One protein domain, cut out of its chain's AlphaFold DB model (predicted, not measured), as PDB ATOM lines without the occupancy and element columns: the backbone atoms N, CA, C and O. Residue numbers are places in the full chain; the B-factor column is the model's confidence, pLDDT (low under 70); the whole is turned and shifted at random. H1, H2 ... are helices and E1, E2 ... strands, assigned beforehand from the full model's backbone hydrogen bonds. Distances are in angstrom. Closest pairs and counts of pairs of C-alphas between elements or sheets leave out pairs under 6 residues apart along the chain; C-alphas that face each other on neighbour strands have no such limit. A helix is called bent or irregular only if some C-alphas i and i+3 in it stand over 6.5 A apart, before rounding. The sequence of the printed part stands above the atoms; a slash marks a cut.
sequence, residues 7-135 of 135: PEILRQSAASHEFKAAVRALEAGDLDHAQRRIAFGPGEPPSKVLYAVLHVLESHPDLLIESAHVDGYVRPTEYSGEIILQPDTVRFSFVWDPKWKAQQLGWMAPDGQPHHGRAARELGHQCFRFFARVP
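This is residues 7 to 135 of the 135 residues of an uncharacterized protein of candidate division BRC1 bacterium SM23_51 (UniProt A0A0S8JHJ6). You are looking at a twisted wall of four antiparallel strands with the long helix H4 over one of its faces, while its other face is bare of named helices. H1 and H2 pack on H4, with H3 on H2; near the other end of the long axis, H5 and H6 pack on each other and H6 also on H4, and the longest span of C-alphas runs from Pro 87, in the turn between E2 and E3, to Pro 110, in the loop between H5 and H6. The printed part has 129 residues with six named helices and four named strands, in the order H1 H2 H3 H4 E1 E2 E3 H5 H6 E4. The sheet runs E1 - E2 - E3 - E4, the class is mixed, helices and strands, and the whole is compact, with a radius of gyration of the C-alphas of 14.7 A and an elongated outline of 46 by 29 by 27 A.

Begin at H1, residues 7 to 12, which touches H4, residues 46 to 59, with the C-alphas of Ile 9 and Glu 58 closest at 5.6 A. Next look at H2, residues 17 to 28: it touches H4 with residues 23 to 27 alone, closest at the C-alphas of Leu 26 and Leu 50, 6.7 A, at a steep tilt of 42 degrees, opposite ways. H3, residues 31 to 34, touches H2, where the C-alphas of Ala 22 and Ala 34 are closest at 4.2 A. H4 is the hub, touching three helices, and it is on the sheet with 47 pairs of C-alphas within 10 A; H4 and the sheet E1 E2 E3 E4 form two layers, a helix on one face of a sheet. E1, residues 67 to 75, E2, residues 78 to 86, and E3, residues 90 to 96, form a meander, each strand the antiparallel neighbour of the one before. Check the hairpin E1 and E2 at N 71 and O 82, 2.9 A, and the hairpin E2 and E3 at N 83 and O 92, 2.9 A. H5, residues 98 to 104, only grazes the sheet with residues 98 to 101. H6, residues 116 to 126, stands about perpendicular to H5 at 88 degrees and touches it, closest at the C-alphas of Lys 99 and His 116, 4.3 A. H6 also touches H4, closest at the C-alphas of Tyr 51 and His 125, 4.2 A. E4, residues 128 to 134, is the antiparallel neighbour of E3, with N 95 and O 130 within hydrogen-bond range at 2.8 A. In H1, H2, H4 and H5 every O i to N i+4 pair is within hydrogen-bond range, in H6 5 of 7 are, and H3 is too short for such a pair.

Find C-alpha 7 at (-30.009, 65.876, 106.089), where H1 begins. H2 is 16.6 A long from first to last C-alpha. Find C-alpha 46 at (-16.134, 53.891, 106.196); from there H4 runs 20.0 A to C-alpha 59. E1 is 25.6 A long, E2 25.7 A, E3 18.9 A and E4 15.7 A, and E4 ends at C-alpha 134, (-7.087, 68.935, 91.289). H6 is 12.4 A long and irregular: C-alphas 122 and 125 are 9.5 A apart.

The two C-alphas farthest apart, those of Pro 87 and Pro 110, are 47.9 A apart. The printed part has no cut and ends at residue 135, the chain's last residue. The links H3 to H4 and H5 to H6 are long, with 11 residues each. The mean pLDDT of the printed part is 96.4, and no printed residue is under 70.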
ATOM      1  N   PRO A   7     -28.801  65.543 106.838       96.38
ATOM      2  CA  PRO A   7     -30.009  65.876 106.089       96.38
ATOM      3  C   PRO A   7     -29.936  67.238 105.393       96.38
ATOM      4  O   PRO A   7     -30.438  67.374 104.278       96.38
ATOM      5  N   GLU A   8     -29.299  68.232 106.012       96.69
ATOM      6  CA  GLU A   8     -29.131  69.565 105.432       96.69
ATOM      7  C   GLU A   8     -28.141  69.562 104.269       96.69
ATOM      8  O   GLU A   8     -28.470  70.123 103.222       96.69
ATOM      9  N   ILE A   9     -26.998  68.882 104.413       97.25
ATOM     10  CA  ILE A   9     -26.006  68.717 103.338       97.25
ATOM     11  C   ILE A   9     -26.659  68.040 102.124       97.25
ATOM     12  O   ILE A   9     -26.604  68.548 101.003       97.25
ATOM     13  N   LEU A  10     -27.362  66.923 102.337       98.00
ATOM     14  CA  LEU A  10     -28.022  66.189 101.251       98.00
ATOM     15  C   LEU A  10     -29.176  66.970 100.614       98.00
ATOM     16  O   LEU A  10     -29.465  66.785  99.432       98.00
ATOM     17  N   ARG A  11     -29.866  67.819 101.382       97.81
ATOM     18  CA  ARG A  11     -30.937  68.670 100.853       97.81
ATOM     19  C   ARG A  11     -30.385  69.767  99.942       97.81
ATOM     20  O   ARG A  11     -31.042  70.090  98.960       97.81
ATOM     21  N   GLN A  12     -29.230  70.337 100.279       97.62
ATOM     22  CA  GLN A  12     -28.618  71.440  99.530       97.62
ATOM     23  C   GLN A  12     -27.840  70.967  98.297       97.62
ATOM     24  O   GLN A  12     -27.759  71.699  97.320       97.62
ATOM     25  N   SER A  13     -27.305  69.747  98.325       98.06
ATOM     26  CA  SER A  13     -26.520  69.200  97.217       98.06
ATOM     27  C   SER A  13     -27.359  68.894  95.963       98.06
ATOM     28  O   SER A  13     -28.473  68.377  96.057       98.06
ATOM     29  N   ALA A  14     -26.781  69.109  94.784       98.06
ATOM     30  CA  ALA A  14     -27.274  68.726  93.464       98.06
ATOM     31  C   ALA A  14     -26.961  67.261  93.095       98.06
ATOM     32  O   ALA A  14     -27.295  66.820  91.996       98.06
ATOM     33  N   ALA A  15     -26.358  66.485  94.004       98.25
ATOM     34  CA  ALA A  15     -26.105  65.065  93.793       98.25
ATOM     35  C   ALA A  15     -27.387  64.283  93.463       98.25
ATOM     36  O   ALA A  15     -28.489  64.631  93.910       98.25
ATOM     37  N   SER A  16     -27.237  63.188  92.717       98.50
ATOM     38  CA  SER A  16     -28.366  62.351  92.322       98.50
ATOM     39  C   SER A  16     -29.071  61.735  93.534       98.50
ATOM     40  O   SER A  16     -28.507  61.595  94.627       98.50
ATOM     41  N   HIS A  17     -30.332  61.346  93.351       98.38
ATOM     42  CA  HIS A  17     -31.116  60.707  94.409       98.38
ATOM     43  C   HIS A  17     -30.459  59.401  94.878       98.38
ATOM     44  O   HIS A  17     -30.409  59.126  96.078       98.38
ATOM     45  N   GLU A  18     -29.905  58.636  93.941       98.56
ATOM     46  CA  GLU A  18     -29.195  57.383  94.175       98.56
ATOM     47  C   GLU A  18     -27.890  57.617  94.934       98.56
ATOM     48  O   GLU A  18     -27.582  56.868  95.862       98.56
ATOM     49  N   PHE A  19     -27.139  58.669  94.595       98.69
ATOM     50  CA  PHE A  19     -25.926  59.013  95.328       98.69
ATOM     51  C   PHE A  19     -26.258  59.428  96.764       98.69
ATOM     52  O   PHE A  19     -25.684  58.899  97.714       98.69
ATOM     53  N   LYS A  20     -27.265  60.290  96.960       98.75
ATOM     54  CA  LYS A  20     -27.738  60.674  98.301       98.75
ATOM     55  C   LYS A  20     -28.231  59.472  99.111       98.75
ATOM     56  O   LYS A  20     -28.065  59.452 100.329       98.75
ATOM     57  N   ALA A  21     -28.849  58.477  98.472       98.62
ATOM     58  CA  ALA A  21     -29.230  57.226  99.125       98.62
ATOM     59  C   ALA A  21     -27.999  56.413  99.562       98.62
ATOM     60  O   ALA A  21     -27.959  55.953 100.701       98.62
ATOM     61  N   ALA A  22     -26.970  56.320  98.716       98.75
ATOM     62  CA  ALA A  22     -25.712  55.661  99.061       98.75
ATOM     63  C   ALA A  22     -24.965  56.358 100.212       98.75
ATOM     64  O   ALA A  22     -24.411  55.681 101.071       98.75
ATOM     65  N   VAL A  23     -25.002  57.694 100.293       98.62
ATOM     66  CA  VAL A  23     -24.423  58.437 101.430       98.62
ATOM     67  C   VAL A  23     -25.139  58.093 102.740       98.62
ATOM     68  O   VAL A  23     -24.485  57.864 103.754       98.62
ATOM     69  N   ARG A  24     -26.476  58.002 102.725       98.62
ATOM     70  CA  ARG A  24     -27.250  57.563 103.902       98.62
ATOM     71  C   ARG A  24     -26.942  56.116 104.281       98.62
ATOM     72  O   ARG A  24     -26.817  55.815 105.462       98.62
ATOM     73  N   ALA A  25     -26.798  55.232 103.294       98.44
ATOM     74  CA  ALA A  25     -26.402  53.847 103.531       98.44
ATOM     75  C   ALA A  25     -25.013  53.764 104.184       98.44
ATOM     76  O   ALA A  25     -24.832  53.025 105.149       98.44
ATOM     77  N   LEU A  26     -24.065  54.589 103.727       98.25
ATOM     78  CA  LEU A  26     -22.724  54.667 104.303       98.25
ATOM     79  C   LEU A  26     -22.750  55.141 105.764       98.25
ATOM     80  O   LEU A  26     -22.058  54.562 106.597       98.25
ATOM     81  N   GLU A  27     -23.566  56.148 106.092       97.69
ATOM     82  CA  GLU A  27     -23.776  56.596 107.479       97.69
ATOM     83  C   GLU A  27     -24.382  55.491 108.359       97.69
ATOM     84  O   GLU A  27     -23.946  55.293 109.491       97.69
ATOM     85  N   ALA A  28     -25.348  54.740 107.826       97.69
ATOM     86  CA  ALA A  28     -26.013  53.647 108.532       97.69
ATOM     87  C   ALA A  28     -25.160  52.369 108.663       97.69
ATOM     88  O   ALA A  28     -25.558  51.442 109.369       97.69
ATOM     89  N   GLY A  29     -24.006  52.295 107.990       97.31
ATOM     90  CA  GLY A  29     -23.159  51.100 107.950       97.31
ATOM     91  C   GLY A  29     -23.622  50.015 106.968       97.31
ATOM     92  O   GLY A  29     -23.085  48.910 106.997       97.31
ATOM     93  N   ASP A  30     -24.576  50.314 106.081       97.94
ATOM     94  CA  ASP A  30     -24.990  49.440 104.975       97.94
ATOM     95  C   ASP A  30     -24.001  49.582 103.805       97.94
ATOM     96  O   ASP A  30     -24.207  50.338 102.848       97.94
ATOM     97  N   LEU A  31     -22.868  48.885 103.930       96.81
ATOM     98  CA  LEU A  31     -21.763  48.975 102.974       96.81
ATOM     99  C   LEU A  31     -22.138  48.420 101.595       96.81
ATOM    100  O   LEU A  31     -21.730  49.000 100.590       96.81
ATOM    101  N   ASP A  32     -22.958  47.370 101.535       97.00
ATOM    102  CA  ASP A  32     -23.375  46.736 100.278       97.00
ATOM    103  C   ASP A  32     -24.189  47.693  99.403       97.00
ATOM    104  O   ASP A  32     -24.061  47.706  98.175       97.00
ATOM    105  N   HIS A  33     -25.041  48.513 100.018       97.56
ATOM    106  CA  HIS A  33     -25.775  49.545  99.301       97.56
ATOM    107  C   HIS A  33     -24.883  50.755  99.003       97.56
ATOM    108  O   HIS A  33     -24.866  51.227  97.862       97.56
ATOM    109  N   ALA A  34     -24.103  51.229  99.979       98.19
ATOM    110  CA  ALA A  34     -23.211  52.373  99.798       98.19
ATOM    111  C   ALA A  34     -22.237  52.171  98.623       98.19
ATOM    112  O   ALA A  34     -22.108  53.040  97.753       98.19
ATOM    113  N   GLN A  35     -21.619  50.989  98.535       97.25
ATOM    114  CA  GLN A  35     -20.606  50.662  97.528       97.25
ATOM    115  C   GLN A  35     -21.139  50.559  96.095       97.25
ATOM    116  O   GLN A  35     -20.352  50.537  95.152       97.25
ATOM    117  N   ARG A  36     -22.463  50.605  95.887       97.81
ATOM    118  CA  ARG A  36     -23.048  50.718  94.538       97.81
ATOM    119  C   ARG A  36     -22.755  52.061  93.878       97.81
ATOM    120  O   ARG A  36     -22.803  52.148  92.654       97.81
ATOM    121  N   ARG A  37     -22.518  53.113  94.671       98.56
ATOM    122  CA  ARG A  37     -22.239  54.475  94.182       98.56
ATOM    123  C   ARG A  37     -20.986  55.101  94.793       98.56
ATOM    124  O   ARG A  37     -20.493  56.065  94.223       98.56
ATOM    125  N   ILE A  38     -20.482  54.588  95.914       98.69
ATOM    126  CA  ILE A  38     -19.298  55.107  96.609       98.69
ATOM    127  C   ILE A  38     -18.278  53.973  96.744       98.69
ATOM    128  O   ILE A  38     -18.342  53.179  97.678       98.69
ATOM    129  N   ALA A  39     -17.347  53.877  95.801       98.38
ATOM    130  CA  ALA A  39     -16.298  52.865  95.813       98.38
ATOM    131  C   ALA A  39     -15.119  53.303  96.696       98.38
ATOM    132  O   ALA A  39     -14.655  54.432  96.572       98.38
ATOM    133  N   PHE A  40     -14.616  52.405  97.543       97.94
ATOM    134  CA  PHE A  40     -13.413  52.589  98.369       97.94
ATOM    135  C   PHE A  40     -12.818  51.224  98.740       97.94
ATOM    136  O   PHE A  40     -13.513  50.204  98.690       97.94
ATOM    137  N   GLY A  41     -11.529  51.187  99.081       93.44
ATOM    138  CA  GLY A  41     -10.807  49.947  99.371       93.44
ATOM    139  C   GLY A  41     -11.156  49.317 100.733       93.44
ATOM    140  O   GLY A  41     -11.575  50.008 101.660       93.44
ATOM    141  N   PRO A  42     -10.916  48.003 100.925       87.81
ATOM    142  CA  PRO A  42     -11.239  47.292 102.173       87.81
ATOM    143  C   PRO A  42     -10.415  47.742 103.395       87.81
ATOM    144  O   PRO A  42     -10.770  47.423 104.527       87.81
ATOM    145  N   GLY A  43      -9.308  48.462 103.189       88.44
ATOM    146  CA  GLY A  43      -8.493  49.043 104.261       88.44
ATOM    147  C   GLY A  43      -8.952  50.432 104.715       88.44
ATOM    148  O   GLY A  43      -8.369  50.995 105.642       88.44
ATOM    149  N   GLU A  44      -9.968  51.002 104.065       94.44
ATOM    150  CA  GLU A  44     -10.419  52.364 104.320       94.44
ATOM    151  C   GLU A  44     -11.561  52.396 105.342       94.44
ATOM    152  O   GLU A  44     -12.586  51.741 105.147       94.44
ATOM    153  N   PRO A  45     -11.435  53.164 106.443       94.81
ATOM    154  CA  PRO A  45     -12.503  53.278 107.428       94.81
ATOM    155  C   PRO A  45     -13.741  53.968 106.826       94.81
ATOM    156  O   PRO A  45     -13.634  55.137 106.439       94.81
ATOM    157  N   PRO A  46     -14.931  53.330 106.822       96.81
ATOM    158  CA  PRO A  46     -16.134  53.891 106.196       96.81
ATOM    159  C   PRO A  46     -16.526  55.276 106.721       96.81
ATOM    160  O   PRO A  46     -16.958  56.136 105.960       96.81
ATOM    161  N   SER A  47     -16.309  55.539 108.014       95.62
ATOM    162  CA  SER A  47     -16.574  56.850 108.616       95.62
ATOM    163  C   SER A  47     -15.698  57.964 108.038       95.62
ATOM    164  O   SER A  47     -16.150  59.096 107.904       95.62
ATOM    165  N   LYS A  48     -14.455  57.654 107.655       96.31
ATOM    166  CA  LYS A  48     -13.533  58.626 107.060       96.31
ATOM    167  C   LYS A  48     -13.828  58.860 105.581       96.31
ATOM    168  O   LYS A  48     -13.760  60.001 105.131       96.31
ATOM    169  N   VAL A  49     -14.236  57.809 104.866       98.06
ATOM    170  CA  VAL A  49     -14.793  57.923 103.508       98.06
ATOM    171  C   VAL A  49     -16.031  58.823 103.535       98.06
ATOM    172  O   VAL A  49     -16.109  59.783 102.769       98.06
ATOM    173  N   LEU A  50     -16.948  58.601 104.484       98.00
ATOM    174  CA  LEU A  50     -18.113  59.461 104.685       98.00
ATOM    175  C   LEU A  50     -17.699  60.918 104.922       98.00
ATOM    176  O   LEU A  50     -18.256  61.807 104.291       98.00
ATOM    177  N   TYR A  51     -16.696  61.186 105.763       97.38
ATOM    178  CA  TYR A  51     -16.221  62.554 105.991       97.38
ATOM    179  C   TYR A  51     -15.712  63.243 104.723       97.38
ATOM    180  O   TYR A  51     -16.031  64.413 104.516       97.38
ATOM    181  N   ALA A  52     -14.967  62.540 103.867       97.88
ATOM    182  CA  ALA A  52     -14.522  63.082 102.581       97.88
ATOM    183  C   ALA A  52     -15.707  63.397 101.657       97.88
ATOM    184  O   ALA A  52     -15.779  64.489 101.093       97.88
ATOM    185  N   VAL A  53     -16.676  62.481 101.564       98.31
ATOM    186  CA  VAL A  53     -17.879  62.664 100.739       98.31
ATOM    187  C   VAL A  53     -18.741  63.824 101.246       98.31
ATOM    188  O   VAL A  53     -19.176  64.653 100.449       98.31
ATOM    189  N   LEU A  54     -18.964  63.939 102.557       98.06
ATOM    190  CA  LEU A  54     -19.740  65.045 103.126       98.06
ATOM    191  C   LEU A  54     -19.074  66.394 102.896       98.06
ATOM    192  O   LEU A  54     -19.761  67.347 102.541       98.06
ATOM    193  N   HIS A  55     -17.752  66.461 103.030       97.75
ATOM    194  CA  HIS A  55     -17.033  67.705 102.800       97.75
ATOM    195  C   HIS A  55     -17.123  68.162 101.340       97.75
ATOM    196  O   HIS A  55     -17.299  69.353 101.093       97.75
ATOM    197  N   VAL A  56     -17.087  67.241 100.365       97.69
ATOM    198  CA  VAL A  56     -17.384  67.561  98.953       97.69
ATOM    199  C   VAL A  56     -18.792  68.136  98.811       97.69
ATOM    200  O   VAL A  56     -18.952  69.207  98.236       97.69
ATOM    201  N   LEU A  57     -19.805  67.435  99.332       97.94
ATOM    202  CA  LEU A  57     -21.212  67.813  99.164       97.94
ATOM    203  C   LEU A  57     -21.541  69.165  99.806       97.94
ATOM    204  O   LEU A  57     -22.373  69.900  99.284       97.94
ATOM    205  N   GLU A  58     -20.897  69.482 100.927       96.75
ATOM    206  CA  GLU A  58     -21.056  70.754 101.628       96.75
ATOM    207  C   GLU A  58     -20.306  71.901 100.936       96.75
ATOM    208  O   GLU A  58     -20.850  72.991 100.793       96.75
ATOM    209  N   SER A  59     -19.065  71.671 100.495       96.50
ATOM    210  CA  SER A  59     -18.235  72.719  99.882       96.50
ATOM    211  C   SER A  59     -18.574  72.989  98.413       96.50
ATOM    212  O   SER A  59     -18.289  74.073  97.910       96.50
ATOM    213  N   HIS A  60     -19.180  72.019  97.729       97.00
ATOM    214  CA  HIS A  60     -19.545  72.093  96.316       97.00
ATOM    215  C   HIS A  60     -20.979  71.581  96.101       97.00
ATOM    216  O   HIS A  60     -21.182  70.576  95.409       97.00
ATOM    217  N   PRO A  61     -21.990  72.256  96.681       97.56
ATOM    218  CA  PRO A  61     -23.374  71.795  96.625       97.56
ATOM    219  C   PRO A  61     -23.913  71.741  95.194       97.56
ATOM    220  O   PRO A  61     -24.793  70.937  94.926       97.56
ATOM    221  N   ASP A  62     -23.361  72.513  94.260       97.69
ATOM    222  CA  ASP A  62     -23.852  72.585  92.879       97.69
ATOM    223  C   ASP A  62     -23.339  71.454  91.967       97.69
ATOM    224  O   ASP A  62     -23.771  71.348  90.819       97.69
ATOM    225  N   LEU A  63     -22.421  70.600  92.441       97.44
ATOM    226  CA  LEU A  63     -21.915  69.490  91.632       97.44
ATOM    227  C   LEU A  63     -22.980  68.404  91.461       97.44
ATOM    228  O   LEU A  63     -23.494  67.842  92.434       97.44
ATOM    229  N   LEU A  64     -23.239  68.046  90.204       97.38
ATOM    230  CA  LEU A  64     -23.966  66.831  89.869       97.38
ATOM    231  C   LEU A  64     -23.049  65.635  90.139       97.38
ATOM    232  O   LEU A  64     -22.073  65.415  89.426       97.38
ATOM    233  N   ILE A  65     -23.352  64.881  91.191       98.38
ATOM    234  CA  ILE A  65     -22.585  63.699  91.593       98.38
ATOM    235  C   ILE A  65     -23.485  62.477  91.484       98.38
ATOM    236  O   ILE A  65     -24.520  62.393  92.148       98.38
ATOM    237  N   GLU A  66     -23.073  61.522  90.659       98.62
ATOM    238  CA  GLU A  66     -23.763  60.245  90.472       98.62
ATOM    239  C   GLU A  66     -23.022  59.075  91.114       98.62
ATOM    240  O   GLU A  66     -23.647  58.104  91.547       98.62
ATOM    241  N   SER A  67     -21.694  59.150  91.169       98.69
ATOM    242  CA  SER A  67     -20.843  58.175  91.837       98.69
ATOM    243  C   SER A  67     -19.555  58.837  92.324       98.69
ATOM    244  O   SER A  67     -19.166  59.910  91.851       98.69
ATOM    245  N   ALA A  68     -18.907  58.190  93.285       98.62
ATOM    246  CA  ALA A  68     -17.619  58.583  93.816       98.62
ATOM    247  C   ALA A  68     -16.699  57.366  93.930       98.62
ATOM    248  O   ALA A  68     -17.131  56.277  94.310       98.62
ATOM    249  N   HIS A  69     -15.421  57.576  93.651       98.56
ATOM    250  CA  HIS A  69     -14.344  56.672  94.016       98.56
ATOM    251  C   HIS A  69     -13.417  57.399  94.981       98.56
ATOM    252  O   HIS A  69     -12.927  58.480  94.656       98.56
ATOM    253  N   VAL A  70     -13.214  56.833  96.164       98.31
ATOM    254  CA  VAL A  70     -12.286  57.342  97.169       98.31
ATOM    255  C   VAL A  70     -11.093  56.403  97.205       98.31
ATOM    256  O   VAL A  70     -11.271  55.198  97.367       98.31
ATOM    257  N   ASP A  71      -9.906  56.969  97.025       97.25
ATOM    258  CA  ASP A  71      -8.631  56.284  97.214       97.25
ATOM    259  C   ASP A  71      -7.878  57.002  98.329       97.25
ATOM    260  O   ASP A  71      -7.339  58.102  98.154       97.25
ATOM    261  N   GLY A  72      -7.936  56.415  99.521       95.56
ATOM    262  CA  GLY A  72      -7.409  57.001 100.738       95.56
ATOM    263  C   GLY A  72      -6.390  56.122 101.446       95.56
ATOM    264  O   GLY A  72      -6.426  54.894 101.421       95.56
ATOM    265  N   TYR A  73      -5.498  56.773 102.184       93.94
ATOM    266  CA  TYR A  73      -4.515  56.129 103.042       93.94
ATOM    267  C   TYR A  73      -4.626  56.647 104.476       93.94
ATOM    268  O   TYR A  73      -4.708  57.847 104.751       93.94
ATOM    269  N   VAL A  74      -4.628  55.707 105.421       93.00
ATOM    270  CA  VAL A  74      -4.727  55.995 106.853       93.00
ATOM    271  C   VAL A  74      -3.335  56.155 107.454       93.00
ATOM    272  O   VAL A  74      -2.477  55.284 107.325       93.00
ATOM    273  N   ARG A  75      -3.136  57.250 108.187       91.38
ATOM    274  CA  ARG A  75      -2.005  57.449 109.102       91.38
ATOM    275  C   ARG A  75      -2.534  57.500 110.545       91.38
ATOM    276  O   ARG A  75      -3.736  57.689 110.740       91.38
ATOM    277  N   PRO A  76      -1.680  57.359 111.580       86.81
ATOM    278  CA  PRO A  76      -2.134  57.274 112.973       86.81
ATOM    279  C   PRO A  76      -3.084  58.395 113.424       86.81
ATOM    280  O   PRO A  76      -3.996  58.143 114.205       86.81
ATOM    281  N   THR A  77      -2.910  59.616 112.914       87.12
ATOM    282  CA  THR A  77      -3.753  60.774 113.262       87.12
ATOM    283  C   THR A  77      -4.418  61.432 112.056       87.12
ATOM    284  O   THR A  77      -5.034  62.477 112.219       87.12
ATOM    285  N   GLU A  78      -4.290  60.861 110.859       94.19
ATOM    286  CA  GLU A  78      -4.678  61.508 109.599       94.19
ATOM    287  C   GLU A  78      -5.328  60.500 108.645       94.19
ATOM    288  O   GLU A  78      -5.129  59.283 108.733       94.19
ATOM    289  N   TYR A  79      -6.143  61.011 107.733       97.44
ATOM    290  CA  TYR A  79      -6.580  60.293 106.549       97.44
ATOM    291  C   TYR A  79      -6.578  61.229 105.356       97.44
ATOM    292  O   TYR A  79      -7.049  62.358 105.440       97.44
ATOM    293  N   SER A  80      -6.011  60.768 104.261       97.56
ATOM    294  CA  SER A  80      -5.639  61.619 103.138       97.56
ATOM    295  C   SER A  80      -5.673  60.799 101.868       97.56
ATOM    296  O   SER A  80      -5.504  59.583 101.927       97.56
ATOM    297  N   GLY A  81      -5.892  61.450 100.738       97.38
ATOM    298  CA  GLY A  81      -6.127  60.740  99.493       97.38
ATOM    299  C   GLY A  81      -6.828  61.606  98.474       97.38
ATOM    300  O   GLY A  81      -6.749  62.838  98.532       97.38
ATOM    301  N   GLU A  82      -7.518  60.939  97.561       98.25
ATOM    302  CA  GLU A  82      -8.282  61.568  96.499       98.25
ATOM    303  C   GLU A  82      -9.718  61.053  96.466       98.25
ATOM    304  O   GLU A  82      -9.998  59.897  96.782       98.25
ATOM    305  N   ILE A  83     -10.640  61.929  96.076       98.38
ATOM    306  CA  ILE A  83     -11.998  61.560  95.692       98.38
ATOM    307  C   ILE A  83     -12.238  61.974  94.244       98.38
ATOM    308  O   ILE A  83     -12.011  63.122  93.861       98.38
ATOM    309  N   ILE A  84     -12.694  61.016  93.444       98.50
ATOM    310  CA  ILE A  84     -13.013  61.166  92.027       98.50
ATOM    311  C   ILE A  84     -14.528  61.049  91.881       98.50
ATOM    312  O   ILE A  84     -15.112  60.061  92.315       98.50
ATOM    313  N   LEU A  85     -15.160  62.046  91.271       98.38
ATOM    314  CA  LEU A  85     -16.612  62.169  91.151       98.38
ATOM    315  C   LEU A  85     -17.045  62.021  89.694       98.38
ATOM    316  O   LEU A  85     -16.449  62.628  88.807       98.38
ATOM    317  N   GLN A  86     -18.110  61.268  89.446       97.94
ATOM    318  CA  GLN A  86     -18.750  61.159  88.130       97.94
ATOM    319  C   GLN A  86     -20.067  61.950  88.097       97.94
ATOM    320  O   GLN A  86     -20.699  62.082  89.151       97.94
ATOM    321  N   PRO A  87     -20.509  62.444  86.921       96.19
ATOM    322  CA  PRO A  87     -20.020  62.118  85.568       96.19
ATOM    323  C   PRO A  87     -18.805  62.929  85.090       96.19
ATOM    324  O   PRO A  87     -18.025  62.434  84.278       96.19
ATOM    325  N   ASP A  88     -18.584  64.124  85.631       92.00
ATOM    326  CA  ASP A  88     -17.605  65.084  85.091       92.00
ATOM    327  C   ASP A  88     -16.134  64.762  85.421       92.00
ATOM    328  O   ASP A  88     -15.235  65.532  85.092       92.00
ATOM    329  N   THR A  89     -15.868  63.626  86.075       94.31
ATOM    330  CA  THR A  89     -14.528  63.199  86.525       94.31
ATOM    331  C   THR A  89     -13.824  64.295  87.334       94.31
ATOM    332  O   THR A  89     -12.636  64.569  87.172       94.31
ATOM    333  N   VAL A  90     -14.571  64.957  88.221       97.06
ATOM    334  CA  VAL A  90     -14.021  65.989  89.106       97.06
ATOM    335  C   VAL A  90     -13.213  65.320  90.205       97.06
ATOM    336  O   VAL A  90     -13.695  64.390  90.849       97.06
ATOM    337  N   ARG A  91     -11.998  65.809  90.446       98.12
ATOM    338  CA  ARG A  91     -11.089  65.262  91.452       98.12
ATOM    339  C   ARG A  91     -10.833  66.246  92.575       98.12
ATOM    340  O   ARG A  91     -10.634  67.434  92.325       98.12
ATOM    341  N   PHE A  92     -10.766  65.734  93.796       98.50
ATOM    342  CA  PHE A  92     -10.299  66.478  94.957       98.50
ATOM    343  C   PHE A  92      -9.234  65.687  95.695       98.50
ATOM    344  O   PHE A  92      -9.458  64.526  96.025       98.50
ATOM    345  N   SER A  93      -8.122  66.338  96.020       98.38
ATOM    346  CA  SER A  93      -7.147  65.803  96.968       98.38
ATOM    347  C   SER A  93      -7.438  66.370  98.357       98.38
ATOM    348  O   SER A  93      -7.798  67.544  98.502       98.38
ATOM    349  N   PHE A  94      -7.281  65.549  99.393       98.25
ATOM    350  CA  PHE A  94      -7.665  65.919 100.751       98.25
ATOM    351  C   PHE A  94      -6.696  65.424 101.828       98.25
ATOM    352  O   PHE A  94      -5.996  64.425 101.668       98.25
ATOM    353  N   VAL A  95      -6.710  66.129 102.963       98.19
ATOM    354  CA  VAL A  95      -6.079  65.745 104.229       98.19
ATOM    355  C   VAL A  95      -7.045  66.046 105.370       98.19
ATOM    356  O   VAL A  95      -7.227  67.203 105.758       98.19
ATOM    357  N   TRP A  96      -7.639  64.998 105.929       98.12
ATOM    358  CA  TRP A  96      -8.414  65.025 107.161       98.12
ATOM    359  C   TRP A  96      -7.485  64.799 108.360       98.12
ATOM    360  O   TRP A  96      -6.929  63.713 108.537       98.12
ATOM    361  N   ASP A  97      -7.308  65.834 109.179       97.69
ATOM    362  CA  ASP A  97      -6.380  65.868 110.310       97.69
ATOM    363  C   ASP A  97      -7.058  66.496 111.550       97.69
ATOM    364  O   ASP A  97      -7.020  67.716 111.770       97.69
ATOM    365  N   PRO A  98      -7.698  65.673 112.402       96.75
ATOM    366  CA  PRO A  98      -8.316  66.135 113.640       96.75
ATOM    367  C   PRO A  98      -7.291  66.608 114.675       96.75
ATOM    368  O   PRO A  98      -7.656  67.361 115.578       96.75
ATOM    369  N   LYS A  99      -6.016  66.205 114.574       96.75
ATOM    370  CA  LYS A  99      -4.961  66.701 115.466       96.75
ATOM    371  C   LYS A  99      -4.639  68.150 115.140       96.75
ATOM    372  O   LYS A  99      -4.650  68.978 116.050       96.75
ATOM    373  N   TRP A 100      -4.446  68.464 113.862       96.81
ATOM    374  CA  TRP A 100      -4.312  69.840 113.394       96.81
ATOM    375  C   TRP A 100      -5.531  70.682 113.785       96.81
ATOM    376  O   TRP A 100      -5.373  71.771 114.338       96.81
ATOM    377  N   LYS A 101      -6.755  70.173 113.585       96.94
ATOM    378  CA  LYS A 101      -7.960  70.932 113.949       96.94
ATOM    379  C   LYS A 101      -8.051  71.190 115.457       96.94
ATOM    380  O   LYS A 101      -8.346  72.313 115.857       96.94
ATOM    381  N   ALA A 102      -7.753  70.193 116.293       96.88
ATOM    382  CA  ALA A 102      -7.714  70.366 117.745       96.88
ATOM    383  C   ALA A 102      -6.698  71.443 118.166       96.88
ATOM    384  O   ALA A 102      -7.007  72.257 119.033       96.88
ATOM    385  N   GLN A 103      -5.527  71.501 117.517       96.62
ATOM    386  CA  GLN A 103      -4.537  72.562 117.747       96.62
ATOM    387  C   GLN A 103      -5.080  73.947 117.391       96.62
ATOM    388  O   GLN A 103      -4.941  74.868 118.189       96.62
ATOM    389  N   GLN A 104      -5.731  74.091 116.230       96.94
ATOM    390  CA  GLN A 104      -6.327  75.365 115.800       96.94
ATOM    391  C   GLN A 104      -7.378  75.885 116.788       96.94
ATOM    392  O   GLN A 104      -7.508  77.090 116.975       96.94
ATOM    393  N   LEU A 105      -8.111  74.980 117.439       96.25
ATOM    394  CA  LEU A 105      -9.150  75.318 118.413       96.25
ATOM    395  C   LEU A 105      -8.630  75.440 119.854       96.25
ATOM    396  O   LEU A 105      -9.419  75.692 120.763       96.25
ATOM    397  N   GLY A 106      -7.332  75.216 120.090       96.94
ATOM    398  CA  GLY A 106      -6.759  75.176 121.439       96.94
ATOM    399  C   GLY A 106      -7.307  74.033 122.305       96.94
ATOM    400  O   GLY A 106      -7.277  74.111 123.531       96.94
ATOM    401  N   TRP A 107      -7.839  72.970 121.694       96.50
ATOM    402  CA  TRP A 107      -8.364  71.808 122.409       96.50
ATOM    403  C   TRP A 107      -7.211  70.907 122.839       96.50
ATOM    404  O   TRP A 107      -6.805  70.005 122.107       96.50
ATOM    405  N   MET A 108      -6.695  71.162 124.038       96.25
ATOM    406  CA  MET A 108      -5.563  70.441 124.617       96.25
ATOM    407  C   MET A 108      -6.029  69.437 125.676       96.25
ATOM    408  O   MET A 108      -6.945  69.711 126.451       96.25
ATOM    409  N   ALA A 109      -5.401  68.265 125.702       92.50
ATOM    410  CA  ALA A 109      -5.517  67.297 126.784       92.50
ATOM    411  C   ALA A 109      -4.558  67.663 127.946       92.50
ATOM    412  O   ALA A 109      -3.643  68.470 127.750       92.50
ATOM    413  N   PRO A 110      -4.740  67.100 129.160       92.50
ATOM    414  CA  PRO A 110      -3.902  67.417 130.326       92.50
ATOM    415  C   PRO A 110      -2.401  67.132 130.150       92.50
ATOM    416  O   PRO A 110      -1.583  67.711 130.857       92.50
ATOM    417  N   ASP A 111      -2.039  66.261 129.209       92.75
ATOM    418  CA  ASP A 111      -0.658  65.933 128.832       92.75
ATOM    419  C   ASP A 111      -0.030  66.953 127.857       92.75
ATOM    420  O   ASP A 111       1.091  66.763 127.382       92.75
ATOM    421  N   GLY A 112      -0.753  68.027 127.529       92.94
ATOM    422  CA  GLY A 112      -0.316  69.047 126.582       92.94
ATOM    423  C   GLY A 112      -0.380  68.605 125.119       92.94
ATOM    424  O   GLY A 112       0.088  69.344 124.253       92.94
ATOM    425  N   GLN A 113      -0.959  67.440 124.807       94.75
ATOM    426  CA  GLN A 113      -1.206  67.021 123.429       94.75
ATOM    427  C   GLN A 113      -2.560  67.531 122.921       94.75
ATOM    428  O   GLN A 113      -3.498  67.729 123.697       94.75
ATOM    429  N   PRO A 114      -2.720  67.727 121.602       96.38
ATOM    430  CA  PRO A 114      -4.013  68.087 121.038       96.38
ATOM    431  C   PRO A 114      -5.026  66.955 121.215       96.38
ATOM    432  O   PRO A 114      -4.759  65.793 120.880       96.38
ATOM    433  N   HIS A 115      -6.230  67.304 121.661       95.56
ATOM    434  CA  HIS A 115      -7.327  66.371 121.894       95.56
ATOM    435  C   HIS A 115      -8.018  65.972 120.575       95.56
ATOM    436  O   HIS A 115      -9.214  66.171 120.371       95.56
ATOM    437  N   HIS A 116      -7.262  65.359 119.666       93.62
ATOM    438  CA  HIS A 116      -7.707  64.936 118.336       93.62
ATOM    439  C   HIS A 116      -8.927  63.999 118.363       93.62
ATOM    440  O   HIS A 116      -9.796  64.112 117.508       93.62
ATOM    441  N   GLY A 117      -9.066  63.135 119.378       92.94
ATOM    442  CA  GLY A 117     -10.278  62.320 119.553       92.94
ATOM    443  C   GLY A 117     -11.553  63.153 119.763       92.94
ATOM    444  O   GLY A 117     -12.608  62.815 119.231       92.94
ATOM    445  N   ARG A 118     -11.448  64.288 120.473       94.31
ATOM    446  CA  ARG A 118     -12.554  65.235 120.653       94.31
ATOM    447  C   ARG A 118     -12.893  65.917 119.331       94.31
ATOM    448  O   ARG A 118     -14.059  65.939 118.960       94.31
ATOM    449  N   ALA A 119     -11.883  66.404 118.608       94.94
ATOM    450  CA  ALA A 119     -12.068  67.008 117.286       94.94
ATOM    451  C   ALA A 119     -12.730  66.037 116.299       94.94
ATOM    452  O   ALA A 119     -13.728  66.391 115.683       94.94
ATOM    453  N   ALA A 120     -12.257  64.791 116.213       93.88
ATOM    454  CA  ALA A 120     -12.858  63.779 115.346       93.88
ATOM    455  C   ALA A 120     -14.343  63.537 115.670       93.88
ATOM    456  O   ALA A 120     -15.167  63.487 114.762       93.88
ATOM    457  N   ARG A 121     -14.688  63.431 116.960       92.56
ATOM    458  CA  ARG A 121     -16.058  63.159 117.417       92.56
ATOM    459  C   ARG A 121     -17.001  64.354 117.258       92.56
ATOM    460  O   ARG A 121     -18.143  64.164 116.868       92.56
ATOM    461  N   GLU A 122     -16.551  65.555 117.613       94.06
ATOM    462  CA  GLU A 122     -17.407  66.752 117.660       94.06
ATOM    463  C   GLU A 122     -17.480  67.480 116.316       94.06
ATOM    464  O   GLU A 122     -18.460  68.170 116.055       94.06
ATOM    465  N   LEU A 123     -16.466  67.334 115.459       93.06
ATOM    466  CA  LEU A 123     -16.366  68.082 114.203       93.06
ATOM    467  C   LEU A 123     -16.460  67.189 112.964       93.06
ATOM    468  O   LEU A 123     -16.777  67.696 111.891       93.06
ATOM    469  N   GLY A 124     -16.181  65.883 113.074       92.38
ATOM    470  CA  GLY A 124     -16.317  64.926 111.972       92.38
ATOM    471  C   GLY A 124     -15.678  65.425 110.672       92.38
ATOM    472  O   GLY A 124     -14.468  65.668 110.614       92.38
ATOM    473  N   HIS A 125     -16.506  65.646 109.648       92.81
ATOM    474  CA  HIS A 125     -16.118  66.104 108.309       92.81
ATOM    475  C   HIS A 125     -15.551  67.534 108.236       92.81
ATOM    476  O   HIS A 125     -15.155  67.975 107.166       92.81
ATOM    477  N   GLN A 126     -15.449  68.267 109.344       94.50
ATOM    478  CA  GLN A 126     -14.865  69.614 109.364       94.50
ATOM    479  C   GLN A 126     -13.346  69.622 109.621       94.50
ATOM    480  O   GLN A 126     -12.717  70.681 109.591       94.50
ATOM    481  N   CYS A 127     -12.714  68.471 109.882       96.31
ATOM    482  CA  CYS A 127     -11.290  68.399 110.247       96.31
ATOM    483  C   CYS A 127     -10.306  68.423 109.059       96.31
ATOM    484  O   CYS A 127      -9.196  67.913 109.186       96.31
ATOM    485  N   PHE A 128     -10.659  69.010 107.914       96.69
ATOM    486  CA  PHE A 128      -9.747  69.076 106.767       96.69
ATOM    487  C   PHE A 128      -8.682  70.164 106.945       96.69
ATOM    488  O   PHE A 128      -9.003  71.348 107.048       96.69
ATOM    489  N   ARG A 129      -7.410  69.749 106.977       97.00
ATOM    490  CA  ARG A 129      -6.231  70.632 106.906       97.00
ATOM    491  C   ARG A 129      -5.966  71.083 105.475       97.00
ATOM    492  O   ARG A 129      -5.457  72.177 105.255       97.00
ATOM    493  N   PHE A 130      -6.292  70.224 104.515       97.19
ATOM    494  CA  PHE A 130      -6.182  70.496 103.092       97.19
ATOM    495  C   PHE A 130      -7.363  69.861 102.365       97.19
ATOM    496  O   PHE A 130      -7.736  68.724 102.660       97.19
ATOM    497  N   PHE A 131      -7.932  70.602 101.423       97.62
ATOM    498  CA  PHE A 131      -8.963  70.124 100.520       97.62
ATOM    499  C   PHE A 131      -8.964  71.016  99.280       97.62
ATOM    500  O   PHE A 131      -9.177  72.224  99.393       97.62
ATOM    501  N   ALA A 132      -8.671  70.454  98.111       97.69
ATOM    502  CA  ALA A 132      -8.597  71.232  96.880       97.69
ATOM    503  C   ALA A 132      -8.998  70.400  95.670       97.69
ATOM    504  O   ALA A 132      -8.669  69.216  95.582       97.69
ATOM    505  N   ARG A 133      -9.673  71.049  94.718       96.88
ATOM    506  CA  ARG A 133      -9.909  70.479  93.393       96.88
ATOM    507  C   ARG A 133      -8.573  70.356  92.663       96.88
ATOM    508  O   ARG A 133      -7.806  71.319  92.649       96.88
ATOM    509  N   VAL A 134      -8.314  69.204  92.055       94.62
ATOM    510  CA  VAL A 134      -7.087  68.935  91.289       94.62
ATOM    511  C   VAL A 134      -7.402  68.634  89.816       94.62
ATOM    512  O   VAL A 134      -8.557  68.310  89.516       94.62
ATOM    513  N   PRO A 135      -6.429  68.817  88.898       85.69
ATOM    514  CA  PRO A 135      -6.610  68.568  87.465       85.69
ATOM    515  C   PRO A 135      -7.009  67.132  87.085       85.69
ATOM    516  O   PRO A 135      -6.655  66.162  87.798       85.69
TER     517      PRO A 135